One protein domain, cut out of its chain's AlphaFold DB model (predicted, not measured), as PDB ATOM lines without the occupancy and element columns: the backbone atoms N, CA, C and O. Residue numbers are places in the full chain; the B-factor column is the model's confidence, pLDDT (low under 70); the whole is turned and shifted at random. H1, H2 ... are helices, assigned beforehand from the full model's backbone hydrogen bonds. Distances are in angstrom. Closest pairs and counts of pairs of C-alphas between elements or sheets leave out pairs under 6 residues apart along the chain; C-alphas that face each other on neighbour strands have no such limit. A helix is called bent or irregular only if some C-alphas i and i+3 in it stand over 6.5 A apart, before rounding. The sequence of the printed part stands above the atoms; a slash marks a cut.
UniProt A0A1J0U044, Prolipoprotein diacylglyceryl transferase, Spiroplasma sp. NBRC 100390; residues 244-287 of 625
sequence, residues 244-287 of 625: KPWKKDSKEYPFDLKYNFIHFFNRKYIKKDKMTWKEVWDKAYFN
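AT A GLANCE: This is residues 244 to 287 of the 625 residues of the protein "Prolipoprotein diacylglyceryl transferase" of Spiroplasma sp. NBRC 100390 (UniProt A0A1J0U044). A small fold of three helices, with the short H1 packed on the later part of H3 toward one end and H2 at the other end, across from them. The first residue of H3, Trp 277, comes up to the middle of H2 at nearly a right angle, and residues 266 to 276 make a wide loop that folds back from the end of H2 to the start of H3. The printed part has 44 residues, with no named strand and the helices H1, H2 and H3 in that order along it; the class is all helix. It is compact, with a radius of gyration of the C-alphas of 10.1 A, and the C-alphas span 27 by 18 by 16 A along their three main axes.

IN THESE COORDINATES: The printed part begins with Lys 244, and H1 follows at residues 245 to 248, 5.3 A from first to last C-alpha; C-alpha 245 is at (47.027, 136.275, 138.379). H2 is residues 257 to 265, 12.9 A long, with C-alpha 257 at (38.927, 131.283, 148.223). H3 is residues 277 to 286, 12.5 A long and the longest helix by residues, and C-alpha 286 is at (38.889, 139.452, 129.802). H3 is only just irregular: C-alphas 283 and 286 are 6.54 A apart, and its line is a rough one.

HOW THE PARTS SIT: H1 and H3 touch, with 4 pairs of C-alphas within 8 A; their closest C-alphas, those of Pro 245 and Ala 284, are 6.5 A apart. H1 and H2 are apart. H2 and H3 are close but not clearly touching, with 2 pairs of C-alphas within 8 A. Their closest C-alphas are those of Asn 260 and Trp 277, 6.5 A apart. Their lines are about perpendicular, at 77 degrees. In H2 and H3 every pair of O of residue i and N of residue i+4 is within hydrogen-bond range; H1, with 4 residues, is too short for such a pair, and its one pair of O of residue i and N of residue i+3 is within range.

THE WHOLE: The two C-alphas farthest apart are those of Lys 248 and Lys 268, at 28.6 A, and the first and last printed C-alphas, those of Lys 244 and Asn 287, are 15.9 A apart. The outline is rounded, but only just. The link from H1 to H2 has 8 residues and is short, and the link from H2 to H3 has 11 and is long. The printed part has no cut. The mean pLDDT of the printed part is 86.6, and no printed residue is under 70.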
ATOM      1  N   LYS A 244      48.320 131.645 137.647       89.56
ATOM      2  CA  LYS A 244      47.246 132.414 138.291       89.56
ATOM      3  C   LYS A 244      47.637 133.887 138.450       89.56
ATOM      4  O   LYS A 244      48.758 134.126 138.902       89.56
ATOM      5  N   PRO A 245      46.735 134.851 138.185       89.25
ATOM      6  CA  PRO A 245      47.027 136.275 138.379       89.25
ATOM      7  C   PRO A 245      47.459 136.626 139.809       89.25
ATOM      8  O   PRO A 245      48.509 137.231 140.002       89.25
ATOM      9  N   TRP A 246      46.743 136.126 140.823       88.94
ATOM     10  CA  TRP A 246      47.044 136.389 142.241       88.94
ATOM     11  C   TRP A 246      48.362 135.786 142.738       88.94
ATOM     12  O   TRP A 246      48.877 136.216 143.764       88.94
ATOM     13  N   LYS A 247      48.921 134.796 142.027       87.50
ATOM     14  CA  LYS A 247      50.264 134.267 142.319       87.50
ATOM     15  C   LYS A 247      51.376 135.137 141.729       87.50
ATOM     16  O   LYS A 247      52.518 134.996 142.146       87.50
ATOM     17  N   LYS A 248      51.066 135.968 140.727       85.12
ATOM     18  CA  LYS A 248      52.029 136.862 140.075       85.12
ATOM     19  C   LYS A 248      52.080 138.215 140.779       85.12
ATOM     20  O   LYS A 248      53.167 138.692 141.067       85.12
ATOM     21  N   ASP A 249      50.914 138.789 141.060       85.00
ATOM     22  CA  ASP A 249      50.787 140.026 141.826       85.00
ATOM     23  C   ASP A 249      49.602 139.926 142.795       85.00
ATOM     24  O   ASP A 249      48.436 140.071 142.423       85.00
ATOM     25  N   SER A 250      49.895 139.628 144.060       85.19
ATOM     26  CA  SER A 250      48.861 139.509 145.091       85.19
ATOM     27  C   SER A 250      48.310 140.863 145.549       85.19
ATOM     28  O   SER A 250      47.217 140.894 146.110       85.19
ATOM     29  N   LYS A 251      49.032 141.972 145.313       85.50
ATOM     30  CA  LYS A 251      48.562 143.325 145.655       85.50
ATOM     31  C   LYS A 251      47.561 143.817 144.616       85.50
ATOM     32  O   LYS A 251      46.523 144.366 144.971       85.50
ATOM     33  N   GLU A 252      47.845 143.580 143.339       84.44
ATOM     34  CA  GLU A 252      46.943 143.953 142.249       84.44
ATOM     35  C   GLU A 252      45.689 143.057 142.199       84.44
ATOM     36  O   GLU A 252      44.600 143.528 141.836       84.44
ATOM     37  N   TYR A 253      45.832 141.782 142.586       88.00
ATOM     38  CA  TYR A 253      44.781 140.761 142.540       88.00
ATOM     39  C   TYR A 253      44.585 140.055 143.901       88.00
ATOM     40  O   TYR A 253      45.006 138.901 144.060       88.00
ATOM     41  N   PRO A 254      43.909 140.691 144.879       88.31
ATOM     42  CA  PRO A 254      43.685 140.121 146.211       88.31
ATOM     43  C   PRO A 254      42.594 139.033 146.189       88.31
ATOM     44  O   PRO A 254      41.445 139.248 146.576       88.31
ATOM     45  N   PHE A 255      42.941 137.842 145.695       90.31
ATOM     46  CA  PHE A 255      42.043 136.685 145.645       90.31
ATOM     47  C   PHE A 255      41.907 135.995 147.008       90.31
ATOM     48  O   PHE A 255      42.904 135.703 147.666       90.31
ATOM     49  N   ASP A 256      40.678 135.631 147.385       88.69
ATOM     50  CA  ASP A 256      40.401 134.808 148.566       88.69
ATOM     51  C   ASP A 256      39.367 133.716 148.246       88.69
ATOM     52  O   ASP A 256      38.236 133.988 147.829       88.69
ATOM     53  N   LEU A 257      39.757 132.459 148.475       88.25
ATOM     54  CA  LEU A 257      38.927 131.283 148.223       88.25
ATOM     55  C   LEU A 257      37.694 131.217 149.140       88.25
ATOM     56  O   LEU A 257      36.604 130.883 148.673       88.25
ATOM     57  N   LYS A 258      37.840 131.560 150.425       89.25
ATOM     58  CA  LYS A 258      36.739 131.578 151.399       89.25
ATOM     59  C   LYS A 258      35.734 132.663 151.030       89.25
ATOM     60  O   LYS A 258      34.530 132.418 151.061       89.25
ATOM     61  N   TYR A 259      36.220 133.840 150.629       88.81
ATOM     62  CA  TYR A 259      35.357 134.897 150.102       88.81
ATOM     63  C   TYR A 259      34.604 134.434 148.852       88.81
ATOM     64  O   TYR A 259      33.386 134.577 148.796       88.81
ATOM     65  N   ASN A 260      35.299 133.816 147.894       90.50
ATOM     66  CA  ASN A 260      34.692 133.298 146.670       90.50
ATOM     67  C   ASN A 260      33.575 132.275 146.956       90.50
ATOM     68  O   ASN A 260      32.513 132.343 146.342       90.50
ATOM     69  N   PHE A 261      33.783 131.368 147.917       90.50
ATOM     70  CA  PHE A 261      32.776 130.385 148.324       90.50
ATOM     71  C   PHE A 261      31.551 131.043 148.976       90.50
ATOM     72  O   PHE A 261      30.419 130.775 148.579       90.50
ATOM     73  N   ILE A 262      31.757 131.961 149.927       87.12
ATOM     74  CA  ILE A 262      30.654 132.673 150.593       87.12
ATOM     75  C   ILE A 262      29.880 133.530 149.587       87.12
ATOM     76  O   ILE A 262      28.652 133.516 149.587       87.12
ATOM     77  N   HIS A 263      30.580 134.245 148.705       86.88
ATOM     78  CA  HIS A 263      29.966 135.097 147.689       86.88
ATOM     79  C   HIS A 263      29.160 134.288 146.658       86.88
ATOM     80  O   HIS A 263      28.126 134.755 146.178       86.88
ATOM     81  N   PHE A 264      29.584 133.057 146.340       88.44
ATOM     82  CA  PHE A 264      28.845 132.164 145.445       88.44
ATOM     83  C   PHE A 264      27.441 131.838 145.983       88.44
ATOM     84  O   PHE A 264      26.469 131.947 145.232       88.44
ATOM     85  N   PHE A 265      27.321 131.517 147.277       89.81
ATOM     86  CA  PHE A 265      26.033 131.236 147.928       89.81
ATOM     87  C   PHE A 265      25.283 132.502 148.369       89.81
ATOM     88  O   PHE A 265      24.054 132.529 148.356       89.81
ATOM     89  N   ASN A 266      25.997 133.576 148.715       87.94
ATOM     90  CA  ASN A 266      25.426 134.848 149.147       87.94
ATOM     91  C   ASN A 266      26.014 136.029 148.361       87.94
ATOM     92  O   ASN A 266      26.898 136.746 148.828       87.94
ATOM     93  N   ARG A 267      25.442 136.296 147.182       80.31
ATOM     94  CA  ARG A 267      25.881 137.383 146.285       80.31
ATOM     95  C   ARG A 267      25.768 138.796 146.873       80.31
ATOM     96  O   ARG A 267      26.313 139.731 146.298       80.31
ATOM     97  N   LYS A 268      25.031 138.984 147.977       77.81
ATOM     98  CA  LYS A 268      24.923 140.286 148.664       77.81
ATOM     99  C   LYS A 268      26.123 140.573 149.568       77.81
ATOM    100  O   LYS A 268      26.312 141.717 149.963       77.81
ATOM    101  N   TYR A 269      26.914 139.555 149.905       78.62
ATOM    102  CA  TYR A 269      28.114 139.706 150.712       78.62
ATOM    103  C   TYR A 269      29.267 140.223 149.844       78.62
ATOM    104  O   TYR A 269      29.814 139.485 149.023       78.62
ATOM    105  N   ILE A 270      29.608 141.502 150.007       78.50
ATOM    106  CA  ILE A 270      30.635 142.199 149.224       78.50
ATOM    107  C   ILE A 270      31.733 142.675 150.172       78.50
ATOM    108  O   ILE A 270      31.456 143.389 151.136       78.50
ATOM    109  N   LYS A 271      32.981 142.306 149.879       77.00
ATOM    110  CA  LYS A 271      34.176 142.810 150.562       77.00
ATOM    111  C   LYS A 271      34.976 143.687 149.605       77.00
ATOM    112  O   LYS A 271      35.350 143.220 148.538       77.00
ATOM    113  N   LYS A 272      35.217 144.952 149.972       75.25
ATOM    114  CA  LYS A 272      35.921 145.926 149.112       75.25
ATOM    115  C   LYS A 272      37.413 145.605 148.936       75.25
ATOM    116  O   LYS A 272      38.009 146.031 147.957       75.25
ATOM    117  N   ASP A 273      37.994 144.858 149.868       83.50
ATOM    118  CA  ASP A 273      39.411 144.486 149.930       83.50
ATOM    119  C   ASP A 273      39.745 143.172 149.201       83.50
ATOM    120  O   ASP A 273      40.918 142.828 149.073       83.50
ATOM    121  N   LYS A 274      38.739 142.418 148.730       87.06
ATOM    122  CA  LYS A 274      38.927 141.073 148.159       87.06
ATOM    123  C   LYS A 274      38.224 140.913 146.824       87.06
ATOM    124  O   LYS A 274      37.172 141.495 146.586       87.06
ATOM    125  N   MET A 275      38.775 140.050 145.978       87.75
ATOM    126  CA  MET A 275      38.208 139.706 144.679       87.75
ATOM    127  C   MET A 275      37.849 138.221 144.598       87.75
ATOM    128  O   MET A 275      38.547 137.344 145.116       87.75
ATOM    129  N   THR A 276      36.743 137.936 143.917       90.50
ATOM    130  CA  THR A 276      36.324 136.582 143.540       90.50
ATOM    131  C   THR A 276      37.163 136.044 142.382       90.50
ATOM    132  O   THR A 276      37.837 136.794 141.674       90.50
ATOM    133  N   TRP A 277      37.096 134.732 142.129       89.19
ATOM    134  CA  TRP A 277      37.822 134.108 141.013       89.19
ATOM    135  C   TRP A 277      37.497 134.796 139.686       89.19
ATOM    136  O   TRP A 277      38.387 135.106 138.895       89.19
ATOM    137  N   LYS A 278      36.206 135.047 139.455       88.38
ATOM    138  CA  LYS A 278      35.719 135.680 138.235       88.38
ATOM    139  C   LYS A 278      36.257 137.101 138.091       88.38
ATOM    140  O   LYS A 278      36.788 137.423 137.039       88.38
ATOM    141  N   GLU A 279      36.165 137.918 139.138       88.38
ATOM    142  CA  GLU A 279      36.636 139.311 139.108       88.38
ATOM    143  C   GLU A 279      38.134 139.407 138.820       88.38
ATOM    144  O   GLU A 279      38.553 140.257 138.037       88.38
ATOM    145  N   VAL A 280      38.936 138.503 139.389       90.88
ATOM    146  CA  VAL A 280      40.381 138.485 139.145       90.88
ATOM    147  C   VAL A 280      40.700 138.157 137.689       90.88
ATOM    148  O   VAL A 280      41.493 138.860 137.068       90.88
ATOM    149  N   TRP A 281      40.085 137.120 137.117       91.00
ATOM    150  CA  TRP A 281      40.306 136.761 135.711       91.00
ATOM    151  C   TRP A 281      39.730 137.788 134.736       91.00
ATOM    152  O   TRP A 281      40.330 138.056 133.691       91.00
ATOM    153  N   ASP A 282      38.597 138.391 135.092       88.50
ATOM    154  CA  ASP A 282      38.001 139.483 134.340       88.50
ATOM    155  C   ASP A 282      38.955 140.684 134.314       88.50
ATOM    156  O   ASP A 282      39.258 141.178 133.233       88.50
ATOM    157  N   LYS A 283      39.521 141.100 135.455       86.38
ATOM    158  CA  LYS A 283      40.510 142.189 135.518       86.38
ATOM    159  C   LYS A 283      41.809 141.841 134.778       86.38
ATOM    160  O   LYS A 283      42.289 142.638 133.981       86.38
ATOM    161  N   ALA A 284      42.357 140.649 135.011       87.94
ATOM    162  CA  ALA A 284      43.671 140.253 134.505       87.94
ATOM    163  C   ALA A 284      43.700 139.960 132.995       87.94
ATOM    164  O   ALA A 284      44.753 140.082 132.368       87.94
ATOM    165  N   TYR A 285      42.579 139.519 132.407       90.00
ATOM    166  CA  TYR A 285      42.535 139.115 131.001       90.00
ATOM    167  C   TYR A 285      41.300 139.614 130.246       90.00
ATOM    168  O   TYR A 285      41.468 140.317 129.249       90.00
ATOM    169  N   PHE A 286      40.076 139.258 130.659       87.06
ATOM    170  CA  PHE A 286      38.889 139.452 129.802       87.06
ATOM    171  C   PHE A 286      38.497 140.921 129.601       87.06
ATOM    172  O   PHE A 286      38.071 141.287 128.509       87.06
ATOM    173  N   ASN A 287      38.689 141.753 130.622       84.38
ATOM    174  CA  ASN A 287      38.464 143.198 130.597       84.38
ATOM    175  C   ASN A 287      39.773 143.991 130.500       84.38
ATOM    176  O   ASN A 287      39.722 145.217 130.503       84.38
TER     177      ASN A 287